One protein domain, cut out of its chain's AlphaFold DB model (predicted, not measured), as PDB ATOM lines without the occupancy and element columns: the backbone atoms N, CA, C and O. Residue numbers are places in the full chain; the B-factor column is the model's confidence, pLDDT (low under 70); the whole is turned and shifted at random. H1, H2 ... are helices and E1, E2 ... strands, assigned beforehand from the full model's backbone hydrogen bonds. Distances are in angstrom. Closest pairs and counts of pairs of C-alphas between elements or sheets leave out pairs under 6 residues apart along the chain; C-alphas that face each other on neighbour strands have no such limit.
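AT A GLANCE: This is residues 2 to 86 of the 88 residues of the protein "Diguanylate cyclase" of Rhodospirillaceae bacterium (UniProt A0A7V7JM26). A small two-stranded hairpin, E1 and E2, has the long helix H2 to one side and the shorter H3 to another, while a long link with no named element, residues 47 to 75, loops out beyond the end of H2 and folds back past it to H3. This link makes the length of a rod in which no helix touches another. The printed part has 85 residues, with three named helices and two named strands in the order H1, E1, E2, H2, H3; the sheet E1 - E2 is antiparallel. The class is mixed, helices and strands, with under half of the residues, 38, in named elements. The whole is only just compact, close to loose, with a radius of gyration of the C-alphas of 14.3 A and spans of 50 by 22 by 22 A.

IN THESE COORDINATES: E1 is residues 13 to 16, 10.3 A, and E2 residues 22 to 25, 10.1 A. H2, residues 31 to 46, is 21.9 A long. H1, residues 2 to 6, is 6.1 A long and begins at C-alpha 2 (270.870, 113.830, 214.486). H3, residues 76 to 84, is 12.4 A long and ends at C-alpha 84 (287.304, 108.667, 201.083).

HOW THE PARTS SIT: E1 and E2 form a hairpin, antiparallel at 160 degrees; N 13 and O 25 are within hydrogen-bond range at 3.0 A, N 23 and O 15 at 2.9 A. The closest C-alphas of H1 and E1 are those of Thr 5 and Thr 14, 6.0 A apart. H1 and H2 are close but not clearly touching, their closest C-alphas, Ile 4 and Ile 41, 6.8 A apart. The closest C-alphas of E2 and H3 are those of Cys 23 and Ile 80, 8.0 A apart. H3 is apart from H1, E1 and H2. In H1, H2 and H3 every O i to N i+4 pair is within hydrogen-bond range.

THE WHOLE: The two C-alphas farthest apart, Tyr 56 and Pro 72, are 50.0 A apart, both in the long link from H2 to H3. The printed part has no cut, and no printed residue is under 70 in pLDDT.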
ATOM      1  N   GLN A   2     271.063 113.681 213.027       83.25
ATOM      2  CA  GLN A   2     270.870 113.830 214.486       83.25
ATOM      3  C   GLN A   2     271.515 112.730 215.358       83.25
ATOM      4  O   GLN A   2     272.138 113.058 216.360       83.25
ATOM      5  N   TRP A   3     271.435 111.455 214.957       86.69
ATOM      6  CA  TRP A   3     272.106 110.349 215.658       86.69
ATOM      7  C   TRP A   3     273.629 110.512 215.709       86.69
ATOM      8  O   TRP A   3     274.212 110.443 216.784       86.69
ATOM      9  N   ILE A   4     274.262 110.797 214.566       90.62
ATOM     10  CA  ILE A   4     275.710 111.036 214.469       90.62
ATOM     11  C   ILE A   4     276.103 112.208 215.375       90.62
ATOM     12  O   ILE A   4     276.980 112.060 216.216       90.62
ATOM     13  N   THR A   5     275.392 113.335 215.282       92.88
ATOM     14  CA  THR A   5     275.672 114.532 216.089       92.88
ATOM     15  C   THR A   5     275.534 114.272 217.590       92.88
ATOM     16  O   THR A   5     276.345 114.759 218.365       92.88
ATOM     17  N   SER A   6     274.560 113.462 218.018       92.19
ATOM     18  CA  SER A   6     274.378 113.128 219.442       92.19
ATOM     19  C   SER A   6     275.497 112.264 220.036       92.19
ATOM     20  O   SER A   6     275.603 112.144 221.254       92.19
ATOM     21  N   LEU A   7     276.313 111.643 219.180       92.44
ATOM     22  CA  LEU A   7     277.424 110.786 219.580       92.44
ATOM     23  C   LEU A   7     278.765 111.528 219.593       92.44
ATOM     24  O   LEU A   7     279.760 110.929 220.000       92.44
ATOM     25  N   LEU A   8     278.797 112.782 219.154       94.44
ATOM     26  CA  LEU A   8     279.996 113.606 219.030       94.44
ATOM     27  C   LEU A   8     280.080 114.658 220.143       94.44
ATOM     28  O   LEU A   8     279.123 114.861 220.896       94.44
ATOM     29  N   ARG A   9     281.244 115.299 220.275       95.12
ATOM     30  CA  ARG A   9     281.460 116.413 221.207       95.12
ATOM     31  C   ARG A   9     280.843 117.698 220.645       95.12
ATOM     32  O   ARG A   9     280.451 117.756 219.483       95.12
ATOM     33  N   GLY A  10     280.728 118.732 221.476       94.44
ATOM     34  CA  GLY A  10     280.090 119.990 221.069       94.44
ATOM     35  C   GLY A  10     280.891 120.775 220.023       94.44
ATOM     36  O   GLY A  10     280.311 121.523 219.242       94.44
ATOM     37  N   GLU A  11     282.209 120.598 220.019       95.25
ATOM     38  CA  GLU A  11     283.159 121.197 219.082       95.25
ATOM     39  C   GLU A  11     283.256 120.459 217.737       95.25
ATOM     40  O   GLU A  11     283.719 121.036 216.751       95.25
ATOM     41  N   ASP A  12     282.802 119.206 217.686       96.56
ATOM     42  CA  ASP A  12     282.810 118.399 216.472       96.56
ATOM     43  C   ASP A  12     281.706 118.864 215.517       96.56
ATOM     44  O   ASP A  12     280.584 119.192 215.916       96.56
ATOM     45  N   LEU A  13     281.985 118.821 214.216       95.12
ATOM     46  CA  LEU A  13     281.030 119.248 213.197       95.12
ATOM     47  C   LEU A  13     280.571 118.063 212.353       95.12
ATOM     48  O   LEU A  13     281.375 117.432 211.677       95.12
ATOM     49  N   THR A  14     279.261 117.802 212.324       96.00
ATOM     50  CA  THR A  14     278.643 116.857 211.377       96.00
ATOM     51  C   THR A  14     278.037 117.601 210.197       96.00
ATOM     52  O   THR A  14     277.207 118.491 210.385       96.00
ATOM     53  N   VAL A  15     278.352 117.173 208.977       94.19
ATOM     54  CA  VAL A  15     277.751 117.704 207.747       94.19
ATOM     55  C   VAL A  15     277.239 116.552 206.886       94.19
ATOM     56  O   VAL A  15     277.874 115.504 206.786       94.19
ATOM     57  N   ARG A  16     276.077 116.736 206.251       95.00
ATOM     58  CA  ARG A  16     275.634 115.859 205.160       95.00
ATOM     59  C   ARG A  16     276.392 116.267 203.899       95.00
ATOM     60  O   ARG A  16     276.165 117.365 203.402       95.00
ATOM     61  N   TYR A  17     277.307 115.416 203.448       93.38
ATOM     62  CA  TYR A  17     278.172 115.693 202.302       93.38
ATOM     63  C   TYR A  17     277.482 115.341 200.981       93.38
ATOM     64  O   TYR A  17     277.545 116.122 200.037       93.38
ATOM     65  N   ASP A  18     276.756 114.220 200.958       92.25
ATOM     66  CA  ASP A  18     275.959 113.769 199.813       92.25
ATOM     67  C   ASP A  18     274.662 113.081 200.295       92.25
ATOM     68  O   ASP A  18     274.312 113.127 201.482       92.25
ATOM     69  N   GLU A  19     273.910 112.444 199.399       91.38
ATOM     70  CA  GLU A  19     272.621 111.823 199.692       91.38
ATOM     71  C   GLU A  19     272.709 110.854 200.880       91.38
ATOM     72  O   GLU A  19     271.927 110.984 201.827       91.38
ATOM     73  N   ASN A  20     273.700 109.961 200.870       90.75
ATOM     74  CA  ASN A  20     273.910 108.933 201.894       90.75
ATOM     75  C   ASN A  20     275.296 109.020 202.554       90.75
ATOM     76  O   ASN A  20     275.726 108.078 203.215       90.75
ATOM     77  N   GLU A  21     275.988 110.148 202.386       93.38
ATOM     78  CA  GLU A  21     277.335 110.364 202.912       93.38
ATOM     79  C   GLU A  21     277.353 111.513 203.920       93.38
ATOM     80  O   GLU A  21     276.769 112.583 203.711       93.38
ATOM     81  N   PHE A  22     278.064 111.298 205.021       94.88
ATOM     82  CA  PHE A  22     278.269 112.294 206.062       94.88
ATOM     83  C   PHE A  22     279.764 112.503 206.268       94.88
ATOM     84  O   PHE A  22     280.523 111.538 206.329       94.88
ATOM     85  N   CYS A  23     280.167 113.760 206.422       95.25
ATOM     86  CA  CYS A  23     281.502 114.116 206.877       95.25
ATOM     87  C   CYS A  23     281.432 114.579 208.328       95.25
ATOM     88  O   CYS A  23     280.503 115.293 208.723       95.25
ATOM     89  N   VAL A  24     282.438 114.191 209.103       95.88
ATOM     90  CA  VAL A  24     282.638 114.670 210.466       95.88
ATOM     91  C   VAL A  24     284.009 115.324 210.544       95.88
ATOM     92  O   VAL A  24     284.996 114.736 210.109       95.88
ATOM     93  N   VAL A  25     284.061 116.542 211.075       96.56
ATOM     94  CA  VAL A  25     285.314 117.230 211.397       96.56
ATOM     95  C   VAL A  25     285.532 117.110 212.897       96.56
ATOM     96  O   VAL A  25     284.645 117.481 213.665       96.56
ATOM     97  N   LEU A  26     286.700 116.594 213.281       97.12
ATOM     98  CA  LEU A  26     287.114 116.372 214.665       97.12
ATOM     99  C   LEU A  26     288.335 117.261 214.956       97.12
ATOM    100  O   LEU A  26     289.453 116.900 214.576       97.12
ATOM    101  N   PRO A  27     288.150 118.461 215.534       96.88
ATOM    102  CA  PRO A  27     289.263 119.335 215.893       96.88
ATOM    103  C   PRO A  27     290.219 118.654 216.878       96.88
ATOM    104  O   PRO A  27     289.788 117.872 217.723       96.88
ATOM    105  N   ASP A  28     291.518 118.950 216.758       95.62
ATOM    106  CA  ASP A  28     292.573 118.461 217.661       95.62
ATOM    107  C   ASP A  28     292.541 116.940 217.917       95.62
ATOM    108  O   ASP A  28     292.925 116.465 218.984       95.62
ATOM    109  N   THR A  29     292.072 116.171 216.931       96.56
ATOM    110  CA  THR A  29     291.885 114.722 217.030       96.56
ATOM    111  C   THR A  29     292.731 114.022 215.963       96.56
ATOM    112  O   THR A  29     292.428 114.162 214.776       96.56
ATOM    113  N   PRO A  30     293.783 113.280 216.352       96.44
ATOM    114  CA  PRO A  30     294.584 112.487 215.422       96.44
ATOM    115  C   PRO A  30     293.781 111.345 214.771       96.44
ATOM    116  O   PRO A  30     292.774 110.887 215.318       96.44
ATOM    117  N   LYS A  31     294.232 110.854 213.608       95.75
ATOM    118  CA  LYS A  31     293.538 109.817 212.822       95.75
ATOM    119  C   LYS A  31     293.194 108.558 213.625       95.75
ATOM    120  O   LYS A  31     292.087 108.049 213.476       95.75
ATOM    121  N   ASP A  32     294.097 108.047 214.453       96.19
ATOM    122  CA  ASP A  32     293.866 106.834 215.250       96.19
ATOM    123  C   ASP A  32     292.746 107.023 216.288       96.19
ATOM    124  O   ASP A  32     291.880 106.159 216.445       96.19
ATOM    125  N   GLU A  33     292.684 108.185 216.941       96.50
ATOM    126  CA  GLU A  33     291.562 108.550 217.810       96.50
ATOM    127  C   GLU A  33     290.262 108.755 217.016       96.50
ATOM    128  O   GLU A  33     289.192 108.294 217.433       96.50
ATOM    129  N   ALA A  34     290.340 109.392 215.845       96.50
ATOM    130  CA  ALA A  34     289.199 109.576 214.952       96.50
ATOM    131  C   ALA A  34     288.598 108.229 214.511       96.50
ATOM    132  O   ALA A  34     287.375 108.067 214.514       96.50
ATOM    133  N   GLU A  35     289.432 107.237 214.199       95.12
ATOM    134  CA  GLU A  35     289.006 105.877 213.856       95.12
ATOM    135  C   GLU A  35     288.263 105.198 215.012       95.12
ATOM    136  O   GLU A  35     287.241 104.544 214.790       95.12
ATOM    137  N   ILE A  36     288.694 105.392 216.263       95.12
ATOM    138  CA  ILE A  36     287.974 104.887 217.445       95.12
ATOM    139  C   ILE A  36     286.578 105.521 217.541       95.12
ATOM    140  O   ILE A  36     285.585 104.820 217.775       95.12
ATOM    141  N   VAL A  37     286.473 106.839 217.335       94.88
ATOM    142  CA  VAL A  37     285.184 107.552 217.338       94.88
ATOM    143  C   VAL A  37     284.275 107.039 216.219       94.88
ATOM    144  O   VAL A  37     283.105 106.746 216.474       94.88
ATOM    145  N   MET A  38     284.807 106.877 215.007       94.56
ATOM    146  CA  MET A  38     284.054 106.375 213.856       94.56
ATOM    147  C   MET A  38     283.571 104.938 214.065       94.56
ATOM    148  O   MET A  38     282.396 104.653 213.830       94.56
ATOM    149  N   ASN A  39     284.418 104.054 214.598       93.75
ATOM    150  CA  ASN A  39     284.045 102.678 214.932       93.75
ATOM    151  C   ASN A  39     282.928 102.623 215.981       93.75
ATOM    152  O   ASN A  39     281.991 101.832 215.858       93.75
ATOM    153  N   ARG A  40     282.973 103.500 216.992       94.31
ATOM    154  CA  ARG A  40     281.891 103.621 217.978       94.31
ATOM    155  C   ARG A  40     280.579 104.054 217.325       94.31
ATOM    156  O   ARG A  40     279.543 103.463 217.619       94.31
ATOM    157  N   ILE A  41     280.604 105.059 216.447       93.94
ATOM    158  CA  ILE A  41     279.406 105.528 215.733       93.94
ATOM    159  C   ILE A  41     278.844 104.414 214.846       93.94
ATOM    160  O   ILE A  41     277.649 104.130 214.913       93.94
ATOM    161  N   ALA A  42     279.701 103.744 214.071       93.38
ATOM    162  CA  ALA A  42     279.308 102.628 213.219       93.38
ATOM    163  C   ALA A  42     278.673 101.489 214.029       93.38
ATOM    164  O   ALA A  42     277.618 100.981 213.650       93.38
ATOM    165  N   GLY A  43     279.259 101.152 215.182       93.50
ATOM    166  CA  GLY A  43     278.703 100.178 216.116       93.50
ATOM    167  C   GLY A  43     277.316 100.579 216.618       93.50
ATOM    168  O   GLY A  43     276.376  99.797 216.506       93.50
ATOM    169  N   VAL A  44     277.142 101.810 217.111       93.44
ATOM    170  CA  VAL A  44     275.826 102.280 217.582       93.44
ATOM    171  C   VAL A  44     274.779 102.182 216.474       93.44
ATOM    172  O   VAL A  44     273.696 101.659 216.719       93.44
ATOM    173  N   LEU A  45     275.093 102.619 215.252       92.62
ATOM    174  CA  LEU A  45     274.159 102.539 214.124       92.62
ATOM    175  C   LEU A  45     273.818 101.085 213.759       92.62
ATOM    176  O   LEU A  45     272.641 100.768 213.605       92.62
ATOM    177  N   ALA A  46     274.809 100.192 213.710       92.50
ATOM    178  CA  ALA A  46     274.613  98.779 213.377       92.50
ATOM    179  C   ALA A  46     273.741  98.021 214.396       92.50
ATOM    180  O   ALA A  46     273.028  97.081 214.031       92.50
ATOM    181  N   TYR A  47     273.782  98.429 215.668       92.50
ATOM    182  CA  TYR A  47     272.990  97.833 216.748       92.50
ATOM    183  C   TYR A  47     271.721  98.625 217.099       92.50
ATOM    184  O   TYR A  47     270.994  98.229 218.009       92.50
ATOM    185  N   THR A  48     271.420  99.701 216.368       91.75
ATOM    186  CA  THR A  48     270.176 100.461 216.525       91.75
ATOM    187  C   THR A  48     269.116  99.942 215.560       91.75
ATOM    188  O   THR A  48     269.337  99.835 214.355       91.75
ATOM    189  N   ASP A  49     267.936  99.653 216.099       93.00
ATOM    190  CA  ASP A  49     266.749  99.336 215.316       93.00
ATOM    191  C   ASP A  49     266.029 100.638 214.941       93.00
ATOM    192  O   ASP A  49     265.486 101.342 215.797       93.00
ATOM    193  N   PHE A  50     266.029 100.976 213.650       90.69
ATOM    194  CA  PHE A  50     265.395 102.191 213.151       90.69
ATOM    195  C   PHE A  50     263.936 101.931 212.779       90.69
ATOM    196  O   PHE A  50     263.627 101.075 211.947       90.69
ATOM    197  N   ALA A  51     263.035 102.722 213.362       92.12
ATOM    198  CA  ALA A  51     261.644 102.787 212.941       92.12
ATOM    199  C   ALA A  51     261.523 103.712 211.723       92.12
ATOM    200  O   ALA A  51     261.730 104.922 211.826       92.12
ATOM    201  N   VAL A  52     261.182 103.141 210.569       90.88
ATOM    202  CA  VAL A  52     260.951 103.893 209.331       90.88
ATOM    203  C   VAL A  52     259.451 103.952 209.071       90.88
ATOM    204  O   VAL A  52     258.746 102.949 209.184       90.88
ATOM    205  N   LYS A  53     258.940 105.144 208.750       92.38
ATOM    206  CA  LYS A  53     257.517 105.339 208.457       92.38
ATOM    207  C   LYS A  53     257.093 104.397 207.325       92.38
ATOM    208  O   LYS A  53     257.823 104.257 206.353       92.38
ATOM    209  N   GLU A  54     255.923 103.774 207.464       93.00
ATOM    210  CA  GLU A  54     255.365 102.818 206.486       93.00
ATOM    211  C   GLU A  54     256.177 101.513 206.328       93.00
ATOM    212  O   GLU A  54     255.841 100.673 205.496       93.00
ATOM    213  N   VAL A  55     257.177 101.280 207.187       92.50
ATOM    214  CA  VAL A  55     257.889 100.004 207.306       92.50
ATOM    215  C   VAL A  55     257.500  99.342 208.628       92.50
ATOM    216  O   VAL A  55     257.807  99.836 209.709       92.50
ATOM    217  N   TYR A  56     256.810  98.203 208.551       90.50
ATOM    218  CA  TYR A  56     256.257  97.495 209.717       90.50
ATOM    219  C   TYR A  56     257.257  96.562 210.422       90.50
ATOM    220  O   TYR A  56     256.865  95.727 211.234       90.50
ATOM    221  N   GLN A  57     258.545  96.696 210.114       94.00
ATOM    222  CA  GLN A  57     259.631  95.951 210.740       94.00
ATOM    223  C   GLN A  57     260.815  96.883 211.026       94.00
ATOM    224  O   GLN A  57     261.020  97.841 210.275       94.00
ATOM    225  N   PRO A  58     261.609  96.616 212.076       92.00
ATOM    226  CA  PRO A  58     262.842  97.350 212.321       92.00
ATOM    227  C   PRO A  58     263.787  97.303 211.119       92.00
ATOM    228  O   PRO A  58     264.006  96.243 210.531       92.00
ATOM    229  N   VAL A  59     264.373  98.450 210.780       93.62
ATOM    230  CA  VAL A  59     265.408  98.548 209.749       93.62
ATOM    231  C   VAL A  59     266.767  98.634 210.427       93.62
ATOM    232  O   VAL A  59     266.975  99.467 211.310       93.62
ATOM    233  N   LYS A  60     267.700  97.787 209.991       91.50
ATOM    234  CA  LYS A  60     269.108  97.867 210.383       91.50
ATOM    235  C   LYS A  60     269.890  98.644 209.337       91.50
ATOM    236  O   LYS A  60     269.653  98.487 208.140       91.50
ATOM    237  N   VAL A  61     270.817  99.471 209.801       91.31
ATOM    238  CA  VAL A  61     271.676 100.292 208.947       91.31
ATOM    239  C   VAL A  61     273.121 100.029 209.331       91.31
ATOM    240  O   VAL A  61     273.472 100.079 210.504       91.31
ATOM    241  N   TRP A  62     273.962  99.786 208.332       91.06
ATOM    242  CA  TRP A  62     275.409  99.706 208.497       91.06
ATOM    243  C   TRP A  62     276.047 100.861 207.749       91.06
ATOM    244  O   TRP A  62     275.564 101.271 206.693       91.06
ATOM    245  N   VAL A  63     277.136 101.380 208.301       91.88
ATOM    246  CA  VAL A  63     277.910 102.450 207.683       91.88
ATOM    247  C   VAL A  63     279.351 102.007 207.540       91.88
ATOM    248  O   VAL A  63     279.875 101.276 208.379       91.88
ATOM    249  N   ARG A  64     279.977 102.475 206.467       93.25
ATOM    250  CA  ARG A  64     281.422 102.424 206.285       93.25
ATOM    251  C   ARG A  64     281.980 103.777 206.690       93.25
ATOM    252  O   ARG A  64     281.352 104.800 206.413       93.25
ATOM    253  N   ALA A  65     283.113 103.779 207.372       93.69
ATOM    254  CA  ALA A  65     283.739 104.998 207.848       93.69
ATOM    255  C   ALA A  65     285.255 104.880 207.730       93.69
ATOM    256  O   ALA A  65     285.820 103.824 207.994       93.69
ATOM    257  N   ALA A  66     285.884 105.988 207.361       94.88
ATOM    258  CA  ALA A  66     287.326 106.137 207.297       94.88
ATOM    259  C   ALA A  66     287.699 107.547 207.756       94.88
ATOM    260  O   ALA A  66     286.866 108.461 207.731       94.88
ATOM    261  N   ALA A  67     288.947 107.721 208.181       96.25
ATOM    262  CA  ALA A  67     289.459 108.987 208.684       96.25
ATOM    263  C   ALA A  67     290.811 109.332 208.050       96.25
ATOM    264  O   ALA A  67     291.589 108.464 207.647       96.25
ATOM    265  N   ALA A  68     291.097 110.629 207.984       96.81
ATOM    266  CA  ALA A  68     292.383 111.156 207.558       96.81
ATOM    267  C   ALA A  68     292.741 112.397 208.379       96.81
ATOM    268  O   ALA A  68     291.873 113.220 208.659       96.81
ATOM    269  N   ASP A  69     294.026 112.549 208.703       97.19
ATOM    270  CA  ASP A  69     294.552 113.763 209.331       97.19
ATOM    271  C   ASP A  69     294.636 114.916 208.335       97.19
ATOM    272  O   ASP A  69     294.876 114.701 207.144       97.19
ATOM    273  N   LEU A  70     294.513 116.149 208.828       96.62
ATOM    274  CA  LEU A  70     294.856 117.356 208.079       96.62
ATOM    275  C   LEU A  70     296.382 117.461 207.930       96.62
ATOM    276  O   LEU A  70     297.115 117.401 208.914       96.62
ATOM    277  N   GLN A  71     296.866 117.659 206.705       96.75
ATOM    278  CA  GLN A  71     298.282 117.850 206.397       96.75
ATOM    279  C   GLN A  71     298.548 119.288 205.919       96.75
ATOM    280  O   GLN A  71     297.651 119.956 205.393       96.75
ATOM    281  N   PRO A  72     299.784 119.804 206.078       97.38
ATOM    282  CA  PRO A  72     300.142 121.124 205.572       97.38
ATOM    283  C   PRO A  72     299.874 121.259 204.068       97.38
ATOM    284  O   PRO A  72     300.320 120.434 203.272       97.38
ATOM    285  N   GLY A  73     299.179 122.328 203.679       97.38
ATOM    286  CA  GLY A  73     298.833 122.605 202.282       97.38
ATOM    287  C   GLY A  73     297.535 121.954 201.798       97.38
ATOM    288  O   GLY A  73     297.161 122.167 200.645       97.38
ATOM    289  N   ASP A  74     296.829 121.208 202.650       97.69
ATOM    290  CA  ASP A  74     295.524 120.673 202.284       97.69
ATOM    291  C   ASP A  74     294.481 121.762 202.037       97.69
ATOM    292  O   ASP A  74     294.400 122.785 202.719       97.69
ATOM    293  N   THR A  75     293.610 121.465 201.082       97.56
ATOM    294  CA  THR A  75     292.296 122.087 200.967       97.56
ATOM    295  C   THR A  75     291.265 121.187 201.649       97.56
ATOM    296  O   THR A  75     291.506 120.000 201.868       97.56
ATOM    297  N   ALA A  76     290.069 121.711 201.927       94.38
ATOM    298  CA  ALA A  76     288.968 120.872 202.406       94.38
ATOM    299  C   ALA A  76     288.682 119.699 201.445       94.38
ATOM    300  O   ALA A  76     288.443 118.579 201.890       94.38
ATOM    301  N   ALA A  77     288.764 119.942 200.132       95.50
ATOM    302  CA  ALA A  77     288.554 118.915 199.116       95.50
ATOM    303  C   ALA A  77     289.614 117.804 199.187       95.50
ATOM    304  O   ALA A  77     289.248 116.634 199.243       95.50
ATOM    305  N   SER A  78     290.906 118.152 199.264       97.62
ATOM    306  CA  SER A  78     291.984 117.150 199.314       97.62
ATOM    307  C   SER A  78     291.947 116.305 200.590       97.62
ATOM    308  O   SER A  78     292.202 115.102 200.530       97.62
ATOM    309  N   LEU A  79     291.572 116.901 201.726       96.50
ATOM    310  CA  LEU A  79     291.375 116.173 202.980       96.50
ATOM    311  C   LEU A  79     290.223 115.162 202.875       96.50
ATOM    312  O   LEU A  79     290.396 113.994 203.225       96.50
ATOM    313  N   ILE A  80     289.065 115.596 202.365       95.12
ATOM    314  CA  ILE A  80     287.894 114.724 202.189       95.12
ATOM    315  C   ILE A  80     288.221 113.591 201.211       95.12
ATOM    316  O   ILE A  80     287.950 112.430 201.507       95.12
ATOM    317  N   GLU A  81     288.846 113.898 200.074       95.62
ATOM    318  CA  GLU A  81     289.276 112.887 199.107       95.62
ATOM    319  C   GLU A  81     290.234 111.868 199.724       95.62
ATOM    320  O   GLU A  81     290.111 110.678 199.447       95.62
ATOM    321  N   ARG A  82     291.179 112.306 200.568       96.31
ATOM    322  CA  ARG A  82     292.102 111.397 201.257       96.31
ATOM    323  C   ARG A  82     291.363 110.458 202.207       96.31
ATOM    324  O   ARG A  82     291.649 109.270 202.177       96.31
ATOM    325  N   ALA A  83     290.403 110.955 202.988       94.94
ATOM    326  CA  ALA A  83     289.585 110.104 203.857       94.94
ATOM    327  C   ALA A  83     288.743 109.098 203.051       94.94
ATOM    328  O   ALA A  83     288.652 107.933 203.420       94.94
ATOM    329  N   ARG A  84     288.163 109.523 201.920       93.31
ATOM    330  CA  ARG A  84     287.304 108.667 201.083       93.31
ATOM    331  C   ARG A  84     288.039 107.506 200.417       93.31
ATOM    332  O   ARG A  84     287.396 106.504 200.131       93.31
ATOM    333  N   ARG A  85     289.349 107.617 200.164       93.81
ATOM    334  CA  ARG A  85     290.139 106.524 199.557       93.81
ATOM    335  C   ARG A  85     290.163 105.256 200.404       93.81
ATOM    336  O   ARG A  85     290.311 104.185 199.831       93.81
ATOM    337  N   ASP A  86     289.997 105.402 201.714       89.81
ATOM    338  CA  ASP A  86     290.071 104.302 202.674       89.81
ATOM    339  C   ASP A  86     288.662 103.817 203.102       89.81
ATOM    340  O   ASP A  86     288.532 103.034 204.040       89.81
TER     341      ASP A  86